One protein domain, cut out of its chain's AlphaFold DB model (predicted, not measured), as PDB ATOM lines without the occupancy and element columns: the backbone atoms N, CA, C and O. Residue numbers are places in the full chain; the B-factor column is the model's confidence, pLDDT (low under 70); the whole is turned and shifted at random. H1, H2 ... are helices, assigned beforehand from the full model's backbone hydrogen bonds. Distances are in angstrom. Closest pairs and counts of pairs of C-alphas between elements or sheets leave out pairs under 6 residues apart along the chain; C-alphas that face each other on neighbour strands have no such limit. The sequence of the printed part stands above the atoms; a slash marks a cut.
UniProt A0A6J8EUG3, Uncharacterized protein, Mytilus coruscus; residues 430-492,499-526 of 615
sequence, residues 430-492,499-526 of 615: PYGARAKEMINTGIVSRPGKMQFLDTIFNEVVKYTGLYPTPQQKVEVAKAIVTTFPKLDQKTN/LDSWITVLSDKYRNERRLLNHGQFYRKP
ATOM      1  N   PRO A 430      74.806  87.753 102.044       52.81
ATOM      2  CA  PRO A 430      75.596  88.318 100.947       52.81
ATOM      3  C   PRO A 430      76.865  89.020 101.458       52.81
ATOM      4  O   PRO A 430      77.839  89.185 100.727       52.81
ATOM      5  N   TYR A 431      76.889  89.371 102.747       56.78
ATOM      6  CA  TYR A 431      78.044  89.924 103.447       56.78
ATOM      7  C   TYR A 431      78.882  88.891 104.204       56.78
ATOM      8  O   TYR A 431      79.867  89.281 104.813       56.78
ATOM      9  N   GLY A 432      78.574  87.591 104.158       62.22
ATOM     10  CA  GLY A 432      79.326  86.545 104.861       62.22
ATOM     11  C   GLY A 432      80.811  86.525 104.485       62.22
ATOM     12  O   GLY A 432      81.664  86.405 105.361       62.22
ATOM     13  N   ALA A 433      81.136  86.756 103.208       65.81
ATOM     14  CA  ALA A 433      82.517  86.936 102.754       65.81
ATOM     15  C   ALA A 433      83.171  88.193 103.361       65.81
ATOM     16  O   ALA A 433      84.250  88.100 103.939       65.81
ATOM     17  N   ARG A 434      82.492  89.347 103.305       65.50
ATOM     18  CA  ARG A 434      83.007  90.649 103.772       65.50
ATOM     19  C   ARG A 434      83.098  90.756 105.301       65.50
ATOM     20  O   ARG A 434      84.011  91.370 105.835       65.50
ATOM     21  N   ALA A 435      82.172  90.132 106.021       66.25
ATOM     22  CA  ALA A 435      82.201  90.003 107.472       66.25
ATOM     23  C   ALA A 435      83.346  89.079 107.911       66.25
ATOM     24  O   ALA A 435      84.088  89.419 108.829       66.25
ATOM     25  N   LYS A 436      83.552  87.954 107.210       70.06
ATOM     26  CA  LYS A 436      84.696  87.059 107.427       70.06
ATOM     27  C   LYS A 436      86.027  87.747 107.102       70.06
ATOM     28  O   LYS A 436      86.970  87.611 107.867       70.06
ATOM     29  N   GLU A 437      86.091  88.545 106.039       70.62
ATOM     30  CA  GLU A 437      87.228  89.416 105.705       70.62
ATOM     31  C   GLU A 437      87.505  90.446 106.819       70.62
ATOM     32  O   GLU A 437      88.638  90.555 107.285       70.62
ATOM     33  N   MET A 438      86.477  91.138 107.318       67.81
ATOM     34  CA  MET A 438      86.573  92.081 108.443       67.81
ATOM     35  C   MET A 438      87.050  91.416 109.748       67.81
ATOM     36  O   MET A 438      87.869  91.985 110.466       67.81
ATOM     37  N   ILE A 439      86.587  90.198 110.047       68.50
ATOM     38  CA  ILE A 439      87.021  89.412 111.216       68.50
ATOM     39  C   ILE A 439      88.462  88.900 111.043       68.50
ATOM     40  O   ILE A 439      89.245  88.931 111.994       68.50
ATOM     41  N   ASN A 440      88.836  88.466 109.836       73.31
ATOM     42  CA  ASN A 440      90.175  87.959 109.528       73.31
ATOM     43  C   ASN A 440      91.240  89.064 109.540       73.31
ATOM     44  O   ASN A 440      92.336  88.849 110.055       73.31
ATOM     45  N   THR A 441      90.923  90.234 108.981       74.75
ATOM     46  CA  THR A 441      91.826  91.397 108.934       74.75
ATOM     47  C   THR A 441      91.882  92.160 110.256       74.75
ATOM     48  O   THR A 441      92.865  92.852 110.504       74.75
ATOM     49  N   GLY A 442      90.833  92.091 111.088       68.56
ATOM     50  CA  GLY A 442      90.663  92.894 112.310       68.56
ATOM     51  C   GLY A 442      90.346  94.378 112.054       68.56
ATOM     52  O   GLY A 442      89.825  95.074 112.923       68.56
ATOM     53  N   ILE A 443      90.601  94.870 110.839       71.44
ATOM     54  CA  ILE A 443      90.476  96.278 110.468       71.44
ATOM     55  C   ILE A 443      89.044  96.562 110.017       71.44
ATOM     56  O   ILE A 443      88.688  96.392 108.851       71.44
ATOM     57  N   VAL A 444      88.215  97.050 110.942       74.56
ATOM     58  CA  VAL A 444      86.839  97.460 110.632       74.56
ATOM     59  C   VAL A 444      86.688  98.976 110.708       74.56
ATOM     60  O   VAL A 444      86.731  99.572 111.784       74.56
ATOM     61  N   SER A 445      86.457  99.610 109.556       77.94
ATOM     62  CA  SER A 445      86.155 101.043 109.465       77.94
ATOM     63  C   SER A 445      84.825 101.384 110.150       77.94
ATOM     64  O   SER A 445      83.909 100.560 110.183       77.94
ATOM     65  N   ARG A 446      84.668 102.611 110.672       73.62
ATOM     66  CA  ARG A 446      83.439 103.053 111.372       73.62
ATOM     67  C   ARG A 446      82.135 102.760 110.591       73.62
ATOM     68  O   ARG A 446      81.194 102.280 111.225       73.62
ATOM     69  N   PRO A 447      82.050 102.936 109.252       75.62
ATOM     70  CA  PRO A 447      80.886 102.498 108.472       75.62
ATOM     71  C   PRO A 447      80.686 100.974 108.459       75.62
ATOM     72  O   PRO A 447      79.557 100.513 108.605       75.62
ATOM     73  N   GLY A 448      81.761 100.186 108.347       79.31
ATOM     74  CA  GLY A 448      81.705  98.721 108.419       79.31
ATOM     75  C   GLY A 448      81.226  98.211 109.781       79.31
ATOM     76  O   GLY A 448      80.378  97.322 109.833       79.31
ATOM     77  N   LYS A 449      81.680  98.835 110.882       78.56
ATOM     78  CA  LYS A 449      81.224  98.532 112.255       78.56
ATOM     79  C   LYS A 449      79.702  98.676 112.370       78.56
ATOM     80  O   LYS A 449      79.016  97.821 112.924       78.56
ATOM     81  N   MET A 450      79.179  99.756 111.791       78.38
ATOM     82  CA  MET A 450      77.755 100.089 111.790       78.38
ATOM     83  C   MET A 450      76.939  99.133 110.910       78.38
ATOM     84  O   MET A 450      75.920  98.625 111.366       78.38
ATOM     85  N   GLN A 451      77.406  98.838 109.690       81.31
ATOM     86  CA  GLN A 451      76.739  97.910 108.765       81.31
ATOM     87  C   GLN A 451      76.669  96.480 109.321       81.31
ATOM     88  O   GLN A 451      75.623  95.840 109.225       81.31
ATOM     89  N   PHE A 452      77.748  95.990 109.939       81.94
ATOM     90  CA  PHE A 452      77.800  94.659 110.552       81.94
ATOM     91  C   PHE A 452      76.750  94.491 111.658       81.94
ATOM     92  O   PHE A 452      75.997  93.520 111.667       81.94
ATOM     93  N   LEU A 453      76.644  95.476 112.552       83.75
ATOM     94  CA  LEU A 453      75.660  95.447 113.631       83.75
ATOM     95  C   LEU A 453      74.229  95.657 113.141       83.75
ATOM     96  O   LEU A 453      73.334  94.963 113.610       83.75
ATOM     97  N   ASP A 454      73.998  96.543 112.172       84.12
ATOM     98  CA  ASP A 454      72.668  96.682 111.571       84.12
ATOM     99  C   ASP A 454      72.244  95.399 110.837       84.12
ATOM    100  O   ASP A 454      71.068  95.052 110.870       84.12
ATOM    101  N   THR A 455      73.184  94.637 110.262       85.19
ATOM    102  CA  THR A 455      72.906  93.305 109.694       85.19
ATOM    103  C   THR A 455      72.452  92.337 110.786       85.19
ATOM    104  O   THR A 455      71.359  91.787 110.683       85.19
ATOM    105  N   ILE A 456      73.223  92.204 111.871       82.69
ATOM    106  CA  ILE A 456      72.889  91.321 113.002       82.69
ATOM    107  C   ILE A 456      71.540  91.702 113.631       82.69
ATOM    108  O   ILE A 456      70.713  90.832 113.893       82.69
ATOM    109  N   PHE A 457      71.264  92.993 113.844       86.62
ATOM    110  CA  PHE A 457      69.980  93.417 114.409       86.62
ATOM    111  C   PHE A 457      68.810  93.226 113.440       86.62
ATOM    112  O   PHE A 457      67.719  92.893 113.895       86.62
ATOM    113  N   ASN A 458      69.021  93.375 112.129       85.94
ATOM    114  CA  ASN A 458      67.999  93.065 111.133       85.94
ATOM    115  C   ASN A 458      67.717  91.555 111.051       85.94
ATOM    116  O   ASN A 458      66.565  91.182 110.854       85.94
ATOM    117  N   GLU A 459      68.711  90.687 111.258       83.00
ATOM    118  CA  GLU A 459      68.484  89.240 111.386       83.00
ATOM    119  C   GLU A 459      67.752  88.873 112.677       83.00
ATOM    120  O   GLU A 459      66.779  88.125 112.626       83.00
ATOM    121  N   VAL A 460      68.139  89.441 113.825       76.38
ATOM    122  CA  VAL A 460      67.399  89.248 115.087       76.38
ATOM    123  C   VAL A 460      65.933  89.659 114.913       76.38
ATOM    124  O   VAL A 460      65.044  88.903 115.299       76.38
ATOM    125  N   VAL A 461      65.658  90.789 114.252       82.69
ATOM    126  CA  VAL A 461      64.290  91.208 113.895       82.69
ATOM    127  C   VAL A 461      63.624  90.222 112.923       82.69
ATOM    128  O   VAL A 461      62.471  89.864 113.143       82.69
ATOM    129  N   LYS A 462      64.326  89.741 111.885       80.25
ATOM    130  CA  LYS A 462      63.803  88.783 110.887       80.25
ATOM    131  C   LYS A 462      63.370  87.455 111.519       80.25
ATOM    132  O   LYS A 462      62.323  86.938 111.142       80.25
ATOM    133  N   TYR A 463      64.156  86.912 112.451       73.31
ATOM    134  CA  TYR A 463      63.909  85.590 113.042       73.31
ATOM    135  C   TYR A 463      63.077  85.619 114.334       73.31
ATOM    136  O   TYR A 463      62.409  84.634 114.631       73.31
ATOM    137  N   THR A 464      63.091  86.715 115.107       76.56
ATOM    138  CA  THR A 464      62.340  86.805 116.382       76.56
ATOM    139  C   THR A 464      61.119  87.725 116.332       76.56
ATOM    140  O   THR A 464      60.290  87.681 117.235       76.56
ATOM    141  N   GLY A 465      61.021  88.612 115.335       84.56
ATOM    142  CA  GLY A 465      60.046  89.709 115.306       84.56
ATOM    143  C   GLY A 465      60.313  90.833 116.321       84.56
ATOM    144  O   GLY A 465      59.635  91.860 116.290       84.56
ATOM    145  N   LEU A 466      61.298  90.681 117.215       77.38
ATOM    146  CA  LEU A 466      61.588  91.631 118.285       77.38
ATOM    147  C   LEU A 466      62.620  92.670 117.839       77.38
ATOM    148  O   LEU A 466      63.734  92.338 117.440       77.38
ATOM    149  N   TYR A 467      62.276  93.950 117.981       85.38
ATOM    150  CA  TYR A 467      63.219  95.052 117.801       85.38
ATOM    151  C   TYR A 467      64.074  95.231 119.066       85.38
ATOM    152  O   TYR A 467      63.541  95.669 120.090       85.38
ATOM    153  N   PRO A 468      65.391  94.940 119.035       83.88
ATOM    154  CA  PRO A 468      66.232  95.061 120.220       83.88
ATOM    155  C   PRO A 468      66.332  96.522 120.665       83.88
ATOM    156  O   PRO A 468      66.578  97.428 119.861       83.88
ATOM    157  N   THR A 469      66.167  96.753 121.967       86.00
ATOM    158  CA  THR A 469      66.267  98.092 122.557       86.00
ATOM    159  C   THR A 469      67.669  98.680 122.355       86.00
ATOM    160  O   THR A 469      68.647  97.933 122.261       86.00
ATOM    161  N   PRO A 470      67.836 100.017 122.364       82.12
ATOM    162  CA  PRO A 470      69.154 100.641 122.221       82.12
ATOM    163  C   PRO A 470      70.201 100.170 123.243       82.12
ATOM    164  O   PRO A 470      71.394 100.265 122.975       82.12
ATOM    165  N   GLN A 471      69.772  99.659 124.401       81.06
ATOM    166  CA  GLN A 471      70.672  99.114 125.414       81.06
ATOM    167  C   GLN A 471      71.104  97.678 125.088       81.06
ATOM    168  O   GLN A 471      72.304  97.418 125.057       81.06
ATOM    169  N   GLN A 472      70.172  96.802 124.696       82.44
ATOM    170  CA  GLN A 472      70.503  95.472 124.164       82.44
ATOM    171  C   GLN A 472      71.417  95.566 122.932       82.44
ATOM    172  O   GLN A 472      72.347  94.777 122.798       82.44
ATOM    173  N   LYS A 473      71.230  96.571 122.063       81.69
ATOM    174  CA  LYS A 473      72.137  96.814 120.926       81.69
ATOM    175  C   LYS A 473      73.573  97.147 121.368       81.69
ATOM    176  O   LYS A 473      74.528  96.689 120.745       81.69
ATOM    177  N   VAL A 474      73.748  97.903 122.455       81.25
ATOM    178  CA  VAL A 474      75.074  98.173 123.046       81.25
ATOM    179  C   VAL A 474      75.651  96.926 123.724       81.25
ATOM    180  O   VAL A 474      76.851  96.689 123.631       81.25
ATOM    181  N   GLU A 475      74.827  96.115 124.384       82.69
ATOM    182  CA  GLU A 475      75.254  94.883 125.063       82.69
ATOM    183  C   GLU A 475      75.686  93.791 124.071       82.69
ATOM    184  O   GLU A 475      76.772  93.235 124.226       82.69
ATOM    185  N   VAL A 476      74.929  93.566 122.991       80.31
ATOM    186  CA  VAL A 476      75.314  92.662 121.889       80.31
ATOM    187  C   VAL A 476      76.625  93.108 121.238       80.31
ATOM    188  O   VAL A 476      77.496  92.283 120.972       80.31
ATOM    189  N   ALA A 477      76.818  94.411 121.027       78.69
ATOM    190  CA  ALA A 477      78.068  94.914 120.468       78.69
ATOM    191  C   ALA A 477      79.261  94.795 121.429       78.69
ATOM    192  O   ALA A 477      80.359  94.468 120.985       78.69
ATOM    193  N   LYS A 478      79.059  95.004 122.740       81.88
ATOM    194  CA  LYS A 478      80.078  94.692 123.756       81.88
ATOM    195  C   LYS A 478      80.455  93.212 123.702       81.88
ATOM    196  O   LYS A 478      81.642  92.917 123.657       81.88
ATOM    197  N   ALA A 479      79.467  92.315 123.638       79.88
ATOM    198  CA  ALA A 479      79.693  90.874 123.534       79.88
ATOM    199  C   ALA A 479      80.506  90.510 122.279       79.88
ATOM    200  O   ALA A 479      81.511  89.814 122.382       79.88
ATOM    201  N   ILE A 480      80.144  91.050 121.109       77.81
ATOM    202  CA  ILE A 480      80.898  90.888 119.851       77.81
ATOM    203  C   ILE A 480      82.358  91.337 120.009       77.81
ATOM    204  O   ILE A 480      83.267  90.625 119.590       77.81
ATOM    205  N   VAL A 481      82.598  92.488 120.641       78.38
ATOM    206  CA  VAL A 481      83.950  93.020 120.874       78.38
ATOM    207  C   VAL A 481      84.755  92.144 121.837       78.38
ATOM    208  O   VAL A 481      85.930  91.891 121.581       78.38
ATOM    209  N   THR A 482      84.142  91.633 122.908       77.31
ATOM    210  CA  THR A 482      84.818  90.724 123.850       77.31
ATOM    211  C   THR A 482      85.086  89.341 123.256       77.31
ATOM    212  O   THR A 482      86.129  88.760 123.538       77.31
ATOM    213  N   THR A 483      84.190  88.825 122.408       77.94
ATOM    214  CA  THR A 483      84.353  87.527 121.726       77.94
ATOM    215  C   THR A 483      85.371  87.604 120.588       77.94
ATOM    216  O   THR A 483      86.089  86.639 120.334       77.94
ATOM    217  N   PHE A 484      85.491  88.761 119.930       77.31
ATOM    218  CA  PHE A 484      86.447  88.987 118.848       77.31
ATOM    219  C   PHE A 484      87.356  90.201 119.133       77.31
ATOM    220  O   PHE A 484      87.236  91.222 118.449       77.31
ATOM    221  N   PRO A 485      88.334  90.106 120.063       75.12
ATOM    222  CA  PRO A 485      89.219  91.226 120.417       75.12
ATOM    223  C   PRO A 485      89.986  91.831 119.230       75.12
ATOM    224  O   PRO A 485      90.333  93.011 119.245       75.12
ATOM    225  N   LYS A 486      90.200  91.050 118.158       74.56
ATOM    226  CA  LYS A 486      90.759  91.526 116.881       74.56
ATOM    227  C   LYS A 486      89.965  92.684 116.263       74.56
ATOM    228  O   LYS A 486      90.564  93.503 115.585       74.56
ATOM    229  N   LEU A 487      88.656  92.785 116.515       67.88
ATOM    230  CA  LEU A 487      87.806  93.866 116.002       67.88
ATOM    231  C   LEU A 487      88.031  95.214 116.711       67.88
ATOM    232  O   LEU A 487      87.634  96.248 116.169       67.88
ATOM    233  N   ASP A 488      88.617  95.227 117.913       69.12
ATOM    234  CA  ASP A 488      88.963  96.458 118.649       69.12
ATOM    235  C   ASP A 488      90.469  96.776 118.589       69.12
ATOM    236  O   ASP A 488      90.912  97.801 119.108       69.12
ATOM    237  N   GLN A 489      91.263  95.952 117.887       67.81
ATOM    238  CA  GLN A 489      92.641  96.299 117.551       67.81
ATOM    239  C   GLN A 489      92.646  97.542 116.659       67.81
ATOM    240  O   GLN A 489      92.241  97.516 115.495       67.81
ATOM    241  N   LYS A 490      93.124  98.658 117.216       61.69
ATOM    242  CA  LYS A 490      93.367  99.875 116.443       61.69
ATOM    243  C   LYS A 490      94.343  99.569 115.312       61.69
ATOM    244  O   LYS A 490      95.387  98.957 115.524       61.69
ATOM    245  N   THR A 491      94.053 100.082 114.122       59.91
ATOM    246  CA  THR A 491      95.051 100.186 113.058       59.91
ATOM    247  C   THR A 491      96.226 101.017 113.561       59.91
ATOM    248  O   THR A 491      96.095 102.228 113.723       59.91
ATOM    249  N   ASN A 492      97.390 100.389 113.754       53.75
ATOM    250  CA  ASN A 492      98.603 101.043 114.268       53.75
ATOM    251  C   ASN A 492      99.168 102.153 113.347       53.75
ATOM    252  O   ASN A 492     100.140 102.819 113.697       53.75
ATOM    253  N   LEU A 499      87.595 107.805 119.964       54.91
ATOM    254  CA  LEU A 499      86.273 107.967 119.354       54.91
ATOM    255  C   LEU A 499      85.876 106.812 118.415       54.91
ATOM    256  O   LEU A 499      84.684 106.609 118.194       54.91
ATOM    257  N   ASP A 500      86.838 106.030 117.908       59.25
ATOM    258  CA  ASP A 500      86.588 104.911 116.979       59.25
ATOM    259  C   ASP A 500      86.500 103.520 117.643       59.25
ATOM    260  O   ASP A 500      86.336 102.504 116.952       59.25
ATOM    261  N   SER A 501      86.545 103.439 118.981       69.56
ATOM    262  CA  SER A 501      86.134 102.207 119.678       69.56
ATOM    263  C   SER A 501      84.666 101.905 119.363       69.56
ATOM    264  O   SER A 501      83.832 102.812 119.297       69.56
ATOM    265  N   TRP A 502      84.336 100.623 119.191       67.81
ATOM    266  CA  TRP A 502      82.964 100.171 118.920       67.81
ATOM    267  C   TRP A 502      81.952 100.730 119.927       67.81
ATOM    268  O   TRP A 502      80.863 101.155 119.543       67.81
ATOM    269  N   ILE A 503      82.333 100.773 121.208       68.31
ATOM    270  CA  ILE A 503      81.486 101.270 122.296       68.31
ATOM    271  C   ILE A 503      81.148 102.750 122.067       68.31
ATOM    272  O   ILE A 503      79.977 103.128 122.144       68.31
ATOM    273  N   THR A 504      82.141 103.575 121.721       72.88
ATOM    274  CA  THR A 504      81.950 105.008 121.463       72.88
ATOM    275  C   THR A 504      81.058 105.234 120.243       72.88
ATOM    276  O   THR A 504      80.031 105.904 120.358       72.88
ATOM    277  N   VAL A 505      81.375 104.585 119.113       69.25
ATOM    278  CA  VAL A 505      80.636 104.678 117.838       69.25
ATOM    279  C   VAL A 505      79.139 104.392 118.011       69.25
ATOM    280  O   VAL A 505      78.300 105.085 117.430       69.25
ATOM    281  N   LEU A 506      78.795 103.395 118.825       67.81
ATOM    282  CA  LEU A 506      77.411 102.991 119.073       67.81
ATOM    283  C   LEU A 506      76.728 103.843 120.132       67.81
ATOM    284  O   LEU A 506      75.543 104.144 119.994       67.81
ATOM    285  N   SER A 507      77.465 104.279 121.157       71.44
ATOM    286  CA  SER A 507      76.946 105.258 122.111       71.44
ATOM    287  C   SER A 507      76.537 106.546 121.389       71.44
ATOM    288  O   SER A 507      75.441 107.041 121.633       71.44
ATOM    289  N   ASP A 508      77.326 107.010 120.410       74.75
ATOM    290  CA  ASP A 508      76.982 108.127 119.529       74.75
ATOM    291  C   ASP A 508      75.743 107.826 118.679       74.75
ATOM    292  O   ASP A 508      74.806 108.628 118.677       74.75
ATOM    293  N   LYS A 509      75.706 106.676 117.980       75.38
ATOM    294  CA  LYS A 509      74.560 106.288 117.138       75.38
ATOM    295  C   LYS A 509      73.267 106.314 117.943       75.38
ATOM    296  O   LYS A 509      72.345 107.047 117.599       75.38
ATOM    297  N   TYR A 510      73.209 105.571 119.044       71.38
ATOM    298  CA  TYR A 510      71.983 105.407 119.819       71.38
ATOM    299  C   TYR A 510      71.629 106.639 120.659       71.38
ATOM    300  O   TYR A 510      70.448 106.891 120.902       71.38
ATOM    301  N   ARG A 511      72.607 107.471 121.038       75.75
ATOM    302  CA  ARG A 511      72.355 108.810 121.596       75.75
ATOM    303  C   ARG A 511      71.750 109.743 120.548       75.75
ATOM    304  O   ARG A 511      70.862 110.519 120.893       75.75
ATOM    305  N   ASN A 512      72.172 109.651 119.288       72.75
ATOM    306  CA  ASN A 512      71.610 110.437 118.189       72.75
ATOM    307  C   ASN A 512      70.239 109.911 117.727       72.75
ATOM    308  O   ASN A 512      69.340 110.721 117.541       72.75
ATOM    309  N   GLU A 513      70.012 108.596 117.668       67.44
ATOM    310  CA  GLU A 513      68.674 108.012 117.461       67.44
ATOM    311  C   GLU A 513      67.707 108.428 118.586       67.44
ATOM    312  O   GLU A 513      66.611 108.913 118.310       67.44
ATOM    313  N   ARG A 514      68.125 108.357 119.862       66.38
ATOM    314  CA  ARG A 514      67.325 108.865 120.997       66.38
ATOM    315  C   ARG A 514      67.077 110.377 120.918       66.38
ATOM    316  O   ARG A 514      65.968 110.810 121.207       66.38
ATOM    317  N   ARG A 515      68.058 111.186 120.494       70.31
ATOM    318  CA  ARG A 515      67.859 112.626 120.220       70.31
ATOM    319  C   ARG A 515      66.835 112.849 119.106       70.31
ATOM    320  O   ARG A 515      65.977 113.707 119.264       70.31
ATOM    321  N   LEU A 516      66.885 112.081 118.018       64.06
ATOM    322  CA  LEU A 516      65.936 112.187 116.905       64.06
ATOM    323  C   LEU A 516      64.519 111.754 117.300       64.06
ATOM    324  O   LEU A 516      63.564 112.376 116.851       64.06
ATOM    325  N   LEU A 517      64.359 110.771 118.190       57.75
ATOM    326  CA  LEU A 517      63.055 110.419 118.766       57.75
ATOM    327  C   LEU A 517      62.534 111.519 119.710       57.75
ATOM    328  O   LEU A 517      61.396 111.968 119.575       57.75
ATOM    329  N   ASN A 518      63.381 112.015 120.617       62.16
ATOM    330  CA  ASN A 518      63.004 113.034 121.603       62.16
ATOM    331  C   ASN A 518      62.725 114.408 120.962       62.16
ATOM    332  O   ASN A 518      61.804 115.106 121.381       62.16
ATOM    333  N   HIS A 519      63.479 114.797 119.931       60.38
ATOM    334  CA  HIS A 519      63.232 116.016 119.154       60.38
ATOM    335  C   HIS A 519      62.226 115.799 118.013       60.38
ATOM    336  O   HIS A 519      61.602 116.757 117.568       60.38
ATOM    337  N   GLY A 520      61.978 114.558 117.584       49.50
ATOM    338  CA  GLY A 520      60.939 114.205 116.608       49.50
ATOM    339  C   GLY A 520      59.524 114.556 117.075       49.50
ATOM    340  O   GLY A 520      58.680 114.901 116.252       49.50
ATOM    341  N   GLN A 521      59.294 114.591 118.393       51.69
ATOM    342  CA  GLN A 521      58.095 115.175 119.016       51.69
ATOM    343  C   GLN A 521      57.872 116.642 118.585       51.69
ATOM    344  O   GLN A 521      56.743 117.038 118.301       51.69
ATOM    345  N   PHE A 522      58.950 117.428 118.472       50.34
ATOM    346  CA  PHE A 522      58.932 118.832 118.038       50.34
ATOM    347  C   PHE A 522      59.005 118.988 116.510       50.34
ATOM    348  O   PHE A 522      58.521 119.980 115.975       50.34
ATOM    349  N   TYR A 523      59.542 117.991 115.799       45.75
ATOM    350  CA  TYR A 523      59.530 117.907 114.333       45.75
ATOM    351  C   TYR A 523      58.364 117.082 113.766       45.75
ATOM    352  O   TYR A 523      58.425 116.596 112.632       45.75
ATOM    353  N   ARG A 524      57.222 117.047 114.469       45.69
ATOM    354  CA  ARG A 524      55.946 117.044 113.746       45.69
ATOM    355  C   ARG A 524      55.955 118.277 112.843       45.69
ATOM    356  O   ARG A 524      55.768 119.391 113.327       45.69
ATOM    357  N   LYS A 525      56.158 118.083 111.528       45.81
ATOM    358  CA  LYS A 525      55.800 119.095 110.517       45.81
ATOM    359  C   LYS A 525      54.435 119.656 110.926       45.81
ATOM    360  O   LYS A 525      53.569 118.832 111.243       45.81
ATOM    361  N   PRO A 526      54.212 120.981 110.926       44.22
ATOM    362  CA  PRO A 526      52.894 121.518 111.203       44.22
ATOM    363  C   PRO A 526      51.939 121.003 110.125       44.22
ATOM    364  O   PRO A 526      51.845 121.545 109.025       44.22
TER     365      PRO A 526
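AT A GLANCE: This is residues 430 to 492 and 499 to 526 of the 615 residues of an uncharacterized protein of Mytilus coruscus (UniProt A0A6J8EUG3). H3 and residues 502 to 510 of H5 lie side by side and run opposite ways, and H2 slants steeply across this pair; H1 and the short H4 meet at one end of the body. At the other end, residues 515 to 526, of which 515 to 520 belong to H5, stick out as an arm that adds to the length of the whole. The printed part has 91 residues with five named helices, H1 to H5 in order along the chain, and no named strand; the class is all helix. It is only just loose, close to compact, with a radius of gyration of the C-alphas of 14.9 A, and it spans 50 by 33 by 21 A.

HOW THE PARTS SIT: H1, residues 432 to 441, is close to but not clearly touching H2, residues 446 to 464; their closest C-alphas, those of Ala 435 and Phe 452, are 7.1 A apart. Their lines stand at a steep tilt of 44 degrees, and they run opposite ways. H2 is close to but not clearly touching H3, residues 470 to 483, with the closest C-alphas, Leu 453 and Ala 477, 7.3 A apart; the tilt is steep at 68 degrees, only just short of about perpendicular. H4, residues 485 to 488, only just touches H1, with 3 pairs of C-alphas within 8 A, the closest being Ile 439 and Leu 487 at 6.6 A. H5, residues 502 to 520, touches H3 with its residues 502 to 510 alone, at a shallow tilt of 9 degrees, opposite ways; the closest C-alphas, Pro 470 and Tyr 510, are 6.0 A apart. H5 only just touches H2, with 3 pairs of C-alphas within 8 A, the closest being Lys 449 and Trp 502 at 7.1 A; residues 446 to 450 and 502 to 506 alone take part. H1 is apart from H3 and from H5, and H2 is apart from H4. In H1, H2, H3 and H5 every O i to N i+4 pair is within hydrogen-bond range; H4 is too short for such a pair.

IN THESE COORDINATES: H1 begins at C-alpha 432, (79.326, 86.545, 104.861). H2 measures 27.1 A from first to last C-alpha, H3 20.1 A and H5 26.2 A. H5 ends at C-alpha 520, (60.939, 114.205, 116.608).

THE WHOLE: The two C-alphas farthest apart, those of Asn 440 and Pro 526, are 50.2 A apart. Residues 493 to 498 are not printed, and C-alphas 492 and 499 are 15.0 A apart across this cut, in the link from H4 to H5. The links H1 to H2, H2 to H3 and H3 to H4 are tight. The mean pLDDT of the printed part is 71.6, and 35 residues are under 70, among them 430 to 435, 487 to 492 and 516 to 526.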